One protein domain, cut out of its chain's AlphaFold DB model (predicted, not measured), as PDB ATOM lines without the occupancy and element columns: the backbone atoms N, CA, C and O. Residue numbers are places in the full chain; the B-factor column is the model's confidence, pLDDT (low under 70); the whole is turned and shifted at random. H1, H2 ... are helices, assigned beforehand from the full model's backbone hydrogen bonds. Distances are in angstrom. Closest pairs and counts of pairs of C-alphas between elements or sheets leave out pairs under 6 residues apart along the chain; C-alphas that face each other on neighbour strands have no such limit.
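This is residues 2 to 53 of the 217 residues of the protein "Twin-arginine translocation protein TatB" of Enhygromyxa salina (UniProt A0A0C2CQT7). Two helices meet near their ends in an L somewhat narrower than a right angle: the shorter H1 makes one arm, a tight link turns the corner, and the much longer H2 makes the other arm, of which residues 29 to 52 stick out. Look for 52 printed residues with two named helices, H1 then H2, and no named strand; the class is all helix. The whole is extended, with a radius of gyration of the C-alphas of 17.0 A, and flat, spanning 48 by 28 by 12 A.

Find C-alpha 6 at (305.858, 395.177, 483.628); from there H1, residues 6 to 19, runs 20.2 A. Then find C-alpha 25 at (298.513, 378.053, 481.685), where H2, residues 25 to 52, begins; it runs 39.6 A to C-alpha 52 at (315.225, 375.577, 445.863).

Look at Val 17 and Leu 25: their C-alphas, the closest of H1 and H2, are 7.6 A apart, and the helices are close but not clearly touching. They run opposite ways at a steep tilt of 69 degrees, only just short of about perpendicular. In H1 and H2 every O i to N i+4 pair is within hydrogen-bond range.

The C-alphas of Met 18 and Asp 53, the two farthest apart, are 49.4 A apart. Residues 2 to 12 and 29 to 53 stand free. The printed part has no cut, and residue 2 alone has a pLDDT under 70.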
ATOM      1  N   PHE A   2     301.702 399.468 472.024       69.44
ATOM      2  CA  PHE A   2     301.137 399.066 473.311       69.44
ATOM      3  C   PHE A   2     302.204 399.330 474.375       69.44
ATOM      4  O   PHE A   2     303.099 398.514 474.556       69.44
ATOM      5  N   GLY A   3     302.170 400.516 474.989       84.88
ATOM      6  CA  GLY A   3     303.037 400.918 476.100       84.88
ATOM      7  C   GLY A   3     302.719 400.118 477.361       84.88
ATOM      8  O   GLY A   3     302.280 400.677 478.356       84.88
ATOM      9  N   LEU A   4     302.854 398.796 477.269       85.75
ATOM     10  CA  LEU A   4     302.627 397.843 478.341       85.75
ATOM     11  C   LEU A   4     303.922 397.743 479.140       85.75
ATOM     12  O   LEU A   4     304.918 397.208 478.655       85.75
ATOM     13  N   GLY A   5     303.913 398.286 480.350       92.25
ATOM     14  CA  GLY A   5     304.973 398.075 481.315       92.25
ATOM     15  C   GLY A   5     304.846 396.714 481.998       92.25
ATOM     16  O   GLY A   5     303.898 395.946 481.807       92.25
ATOM     17  N   MET A   6     305.830 396.416 482.847       93.00
ATOM     18  CA  MET A   6     305.858 395.177 483.628       93.00
ATOM     19  C   MET A   6     304.615 395.022 484.522       93.00
ATOM     20  O   MET A   6     304.149 393.901 484.729       93.00
ATOM     21  N   MET A   7     304.050 396.130 485.020       93.31
ATOM     22  CA  MET A   7     302.836 396.100 485.843       93.31
ATOM     23  C   MET A   7     301.585 395.753 485.037       93.31
ATOM     24  O   MET A   7     300.773 394.946 485.491       93.31
ATOM     25  N   GLU A   8     301.433 396.313 483.838       93.62
ATOM     26  CA  GLU A   8     300.310 396.020 482.948       93.62
ATOM     27  C   GLU A   8     300.344 394.557 482.490       93.62
ATOM     28  O   GLU A   8     299.311 393.886 482.486       93.62
ATOM     29  N   ILE A   9     301.536 394.027 482.189       92.50
ATOM     30  CA  ILE A   9     301.726 392.601 481.885       92.50
ATOM     31  C   ILE A   9     301.311 391.734 483.084       92.50
ATOM     32  O   ILE A   9     300.575 390.759 482.916       92.50
ATOM     33  N   GLY A  10     301.723 392.103 484.302       93.19
ATOM     34  CA  GLY A  10     301.333 391.401 485.526       93.19
ATOM     35  C   GLY A  10     299.815 391.365 485.743       93.19
ATOM     36  O   GLY A  10     299.270 390.314 486.087       93.19
ATOM     37  N   LEU A  11     299.119 392.476 485.478       93.69
ATOM     38  CA  LEU A  11     297.660 392.561 485.590       93.69
ATOM     39  C   LEU A  11     296.952 391.633 484.592       93.69
ATOM     40  O   LEU A  11     296.013 390.927 484.963       93.69
ATOM     41  N   ILE A  12     297.421 391.592 483.343       92.44
ATOM     42  CA  ILE A  12     296.866 390.700 482.315       92.44
ATOM     43  C   ILE A  12     297.084 389.234 482.704       92.44
ATOM     44  O   ILE A  12     296.163 388.429 482.582       92.44
ATOM     45  N   ILE A  13     298.264 388.884 483.226       91.06
ATOM     46  CA  ILE A  13     298.543 387.527 483.717       91.06
ATOM     47  C   ILE A  13     297.622 387.177 484.891       91.06
ATOM     48  O   ILE A  13     297.076 386.078 484.918       91.06
ATOM     49  N   ALA A  14     297.387 388.094 485.832       92.12
ATOM     50  CA  ALA A  14     296.467 387.861 486.944       92.12
ATOM     51  C   ALA A  14     295.024 387.616 486.461       92.12
ATOM     52  O   ALA A  14     294.374 386.679 486.924       92.12
ATOM     53  N   LEU A  15     294.543 388.398 485.486       93.19
ATOM     54  CA  LEU A  15     293.235 388.188 484.852       93.19
ATOM     55  C   LEU A  15     293.167 386.850 484.103       93.19
ATOM     56  O   LEU A  15     292.175 386.130 484.210       93.19
ATOM     57  N   ALA A  16     294.233 386.485 483.391       90.38
ATOM     58  CA  ALA A  16     294.328 385.197 482.715       90.38
ATOM     59  C   ALA A  16     294.303 384.036 483.714       90.38
ATOM     60  O   ALA A  16     293.633 383.049 483.451       90.38
ATOM     61  N   VAL A  17     294.969 384.174 484.866       91.88
ATOM     62  CA  VAL A  17     294.975 383.186 485.957       91.88
ATOM     63  C   VAL A  17     293.607 383.068 486.651       91.88
ATOM     64  O   VAL A  17     293.229 381.989 487.108       91.88
ATOM     65  N   MET A  18     292.858 384.174 486.728       92.12
ATOM     66  CA  MET A  18     291.492 384.216 487.264       92.12
ATOM     67  C   MET A  18     290.506 383.463 486.358       92.12
ATOM     68  O   MET A  18     289.596 382.800 486.851       92.12
ATOM     69  N   LEU A  19     290.689 383.564 485.038       91.44
ATOM     70  CA  LEU A  19     289.855 382.892 484.039       91.44
ATOM     71  C   LEU A  19     290.295 381.442 483.778       91.44
ATOM     72  O   LEU A  19     289.461 380.553 483.627       91.44
ATOM     73  N   PHE A  20     291.606 381.208 483.741       88.81
ATOM     74  CA  PHE A  20     292.251 379.918 483.528       88.81
ATOM     75  C   PHE A  20     293.203 379.642 484.690       88.81
ATOM     76  O   PHE A  20     294.176 380.371 484.854       88.81
ATOM     77  N   PRO A  21     293.006 378.581 485.483       88.44
ATOM     78  CA  PRO A  21     293.804 378.364 486.682       88.44
ATOM     79  C   PRO A  21     295.313 378.324 486.369       88.44
ATOM     80  O   PRO A  21     295.732 377.808 485.327       88.44
ATOM     81  N   PRO A  22     296.178 378.781 487.296       86.81
ATOM     82  CA  PRO A  22     297.607 378.987 487.030       86.81
ATOM     83  C   PRO A  22     298.351 377.683 486.713       86.81
ATOM     84  O   PRO A  22     299.446 377.693 486.160       86.81
ATOM     85  N   LYS A  23     297.750 376.541 487.053       88.69
ATOM     86  CA  LYS A  23     298.266 375.201 486.757       88.69
ATOM     87  C   LYS A  23     298.012 374.772 485.307       88.69
ATOM     88  O   LYS A  23     298.721 373.902 484.804       88.69
ATOM     89  N   GLU A  24     297.040 375.376 484.627       88.69
ATOM     90  CA  GLU A  24     296.668 375.045 483.248       88.69
ATOM     91  C   GLU A  24     297.387 375.915 482.215       88.69
ATOM     92  O   GLU A  24     297.771 375.396 481.167       88.69
ATOM     93  N   LEU A  25     297.690 377.178 482.533       89.06
ATOM     94  CA  LEU A  25     298.513 378.053 481.685       89.06
ATOM     95  C   LEU A  25     299.837 377.415 481.214       89.06
ATOM     96  O   LEU A  25     300.078 377.403 480.008       89.06
ATOM     97  N   PRO A  26     300.688 376.814 482.076       88.06
ATOM     98  CA  PRO A  26     301.926 376.179 481.616       88.06
ATOM     99  C   PRO A  26     301.671 374.930 480.762       88.06
ATOM    100  O   PRO A  26     302.492 374.571 479.919       88.06
ATOM    101  N   LYS A  27     300.539 374.246 480.957       91.62
ATOM    102  CA  LYS A  27     300.143 373.088 480.144       91.62
ATOM    103  C   LYS A  27     299.690 373.534 478.748       91.62
ATOM    104  O   LYS A  27     300.125 372.938 477.763       91.62
ATOM    105  N   LEU A  28     298.891 374.600 478.670       91.38
ATOM    106  CA  LEU A  28     298.462 375.254 477.431       91.38
ATOM    107  C   LEU A  28     299.658 375.826 476.670       91.38
ATOM    108  O   LEU A  28     299.833 375.502 475.499       91.38
ATOM    109  N   ALA A  29     300.539 376.563 477.350       91.38
ATOM    110  CA  ALA A  29     301.760 377.107 476.764       91.38
ATOM    111  C   ALA A  29     302.629 376.006 476.143       91.38
ATOM    112  O   ALA A  29     303.039 376.130 474.996       91.38
ATOM    113  N   ARG A  30     302.842 374.876 476.835       94.94
ATOM    114  CA  ARG A  30     303.575 373.723 476.271       94.94
ATOM    115  C   ARG A  30     302.870 373.084 475.074       94.94
ATOM    116  O   ARG A  30     303.539 372.572 474.180       94.94
ATOM    117  N   SER A  31     301.537 373.076 475.056       95.19
ATOM    118  CA  SER A  31     300.759 372.556 473.928       95.19
ATOM    119  C   SER A  31     300.892 373.456 472.701       95.19
ATOM    120  O   SER A  31     301.203 372.967 471.618       95.19
ATOM    121  N   VAL A  32     300.731 374.768 472.888       94.56
ATOM    122  CA  VAL A  32     300.912 375.774 471.835       94.56
ATOM    123  C   VAL A  32     302.359 375.793 471.357       94.56
ATOM    124  O   VAL A  32     302.588 375.805 470.157       94.56
ATOM    125  N   ALA A  33     303.337 375.694 472.258       94.25
ATOM    126  CA  ALA A  33     304.753 375.637 471.903       94.25
ATOM    127  C   ALA A  33     305.094 374.408 471.047       94.25
ATOM    128  O   ALA A  33     305.881 374.521 470.113       94.25
ATOM    129  N   ARG A  34     304.483 373.243 471.315       95.88
ATOM    130  CA  ARG A  34     304.648 372.056 470.458       95.88
ATOM    131  C   ARG A  34     304.081 372.276 469.055       95.88
ATOM    132  O   ARG A  34     304.758 371.941 468.089       95.88
ATOM    133  N   ILE A  35     302.886 372.860 468.948       96.19
ATOM    134  CA  ILE A  35     302.269 373.188 467.653       96.19
ATOM    135  C   ILE A  35     303.112 374.234 466.919       96.19
ATOM    136  O   ILE A  35     303.429 374.055 465.752       96.19
ATOM    137  N   TYR A  36     303.544 375.287 467.610       95.69
ATOM    138  CA  TYR A  36     304.409 376.322 467.054       95.69
ATOM    139  C   TYR A  36     305.743 375.751 466.567       95.69
ATOM    140  O   TYR A  36     306.197 376.104 465.486       95.69
ATOM    141  N   GLY A  37     306.347 374.820 467.312       95.38
ATOM    142  CA  GLY A  37     307.560 374.124 466.885       95.38
ATOM    143  C   GLY A  37     307.356 373.295 465.614       95.38
ATOM    144  O   GLY A  37     308.217 373.296 464.740       95.38
ATOM    145  N   GLN A  38     306.203 372.635 465.477       95.38
ATOM    146  CA  GLN A  38     305.842 371.910 464.255       95.38
ATOM    147  C   GLN A  38     305.603 372.863 463.083       95.38
ATOM    148  O   GLN A  38     306.162 372.646 462.017       95.38
ATOM    149  N   VAL A  39     304.851 373.948 463.292       96.06
ATOM    150  CA  VAL A  39     304.617 374.980 462.270       96.06
ATOM    151  C   VAL A  39     305.930 375.615 461.831       96.06
ATOM    152  O   VAL A  39     306.132 375.791 460.638       96.06
ATOM    153  N   ARG A  40     306.843 375.914 462.763       94.69
ATOM    154  CA  ARG A  40     308.168 376.453 462.443       94.69
ATOM    155  C   ARG A  40     308.972 375.483 461.590       94.69
ATOM    156  O   ARG A  40     309.480 375.898 460.561       94.69
ATOM    157  N   LYS A  41     309.030 374.205 461.972       93.31
ATOM    158  CA  LYS A  41     309.730 373.181 461.189       93.31
ATOM    159  C   LYS A  41     309.132 373.032 459.787       93.31
ATOM    160  O   LYS A  41     309.857 373.044 458.807       93.31
ATOM    161  N   THR A  42     307.807 372.972 459.684       93.31
ATOM    162  CA  THR A  42     307.111 372.913 458.396       93.31
ATOM    163  C   THR A  42     307.340 374.177 457.567       93.31
ATOM    164  O   THR A  42     307.544 374.079 456.367       93.31
ATOM    165  N   ALA A  43     307.353 375.361 458.183       90.62
ATOM    166  CA  ALA A  43     307.673 376.614 457.505       90.62
ATOM    167  C   ALA A  43     309.137 376.674 457.045       90.62
ATOM    168  O   ALA A  43     309.406 377.237 455.991       90.62
ATOM    169  N   GLU A  44     310.070 376.096 457.806       88.62
ATOM    170  CA  GLU A  44     311.477 375.943 457.420       88.62
ATOM    171  C   GLU A  44     311.617 374.988 456.225       88.62
ATOM    172  O   GLU A  44     312.277 375.352 455.256       88.62
ATOM    173  N   ASP A  45     310.917 373.850 456.231       87.56
ATOM    174  CA  ASP A  45     310.874 372.910 455.102       87.56
ATOM    175  C   ASP A  45     310.236 373.561 453.853       87.56
ATOM    176  O   ASP A  45     310.802 373.502 452.765       87.56
ATOM    177  N   PHE A  46     309.108 374.273 454.002       86.31
ATOM    178  CA  PHE A  46     308.493 375.048 452.912       86.31
ATOM    179  C   PHE A  46     309.424 376.140 452.390       86.31
ATOM    180  O   PHE A  46     309.518 376.343 451.184       86.31
ATOM    181  N   ARG A  47     310.116 376.852 453.283       84.38
ATOM    182  CA  ARG A  47     311.088 377.877 452.904       84.38
ATOM    183  C   ARG A  47     312.254 377.253 452.140       84.38
ATOM    184  O   ARG A  47     312.677 377.858 451.168       84.38
ATOM    185  N   ALA A  48     312.737 376.078 452.538       83.06
ATOM    186  CA  ALA A  48     313.782 375.354 451.818       83.06
ATOM    187  C   ALA A  48     313.317 374.956 450.408       83.06
ATOM    188  O   ALA A  48     313.988 375.306 449.445       83.06
ATOM    189  N   THR A  49     312.131 374.355 450.265       81.25
ATOM    190  CA  THR A  49     311.577 373.984 448.948       81.25
ATOM    191  C   THR A  49     311.329 375.199 448.050       81.25
ATOM    192  O   THR A  49     311.677 375.179 446.878       81.25
ATOM    193  N   ILE A  50     310.780 376.289 448.591       77.44
ATOM    194  CA  ILE A  50     310.506 377.521 447.828       77.44
ATOM    195  C   ILE A  50     311.800 378.259 447.445       77.44
ATOM    196  O   ILE A  50     311.825 378.970 446.447       77.44
ATOM    197  N   LEU A  51     312.866 378.129 448.243       73.25
ATOM    198  CA  LEU A  51     314.183 378.683 447.915       73.25
ATOM    199  C   LEU A  51     314.950 377.816 446.906       73.25
ATOM    200  O   LEU A  51     315.796 378.357 446.198       73.25
ATOM    201  N   GLU A  52     314.680 376.508 446.860       71.31
ATOM    202  CA  GLU A  52     315.225 375.577 445.863       71.31
ATOM    203  C   GLU A  52     314.508 375.693 444.506       71.31
ATOM    204  O   GLU A  52     315.153 375.553 443.468       71.31
ATOM    205  N   ASP A  53     313.209 376.009 444.495       70.50
ATOM    206  CA  ASP A  53     312.467 376.328 443.272       70.50
ATOM    207  C   ASP A  53     312.767 377.766 442.811       70.50
ATOM    208  O   ASP A  53     312.161 378.745 443.258       70.50
TER     209      ASP A  53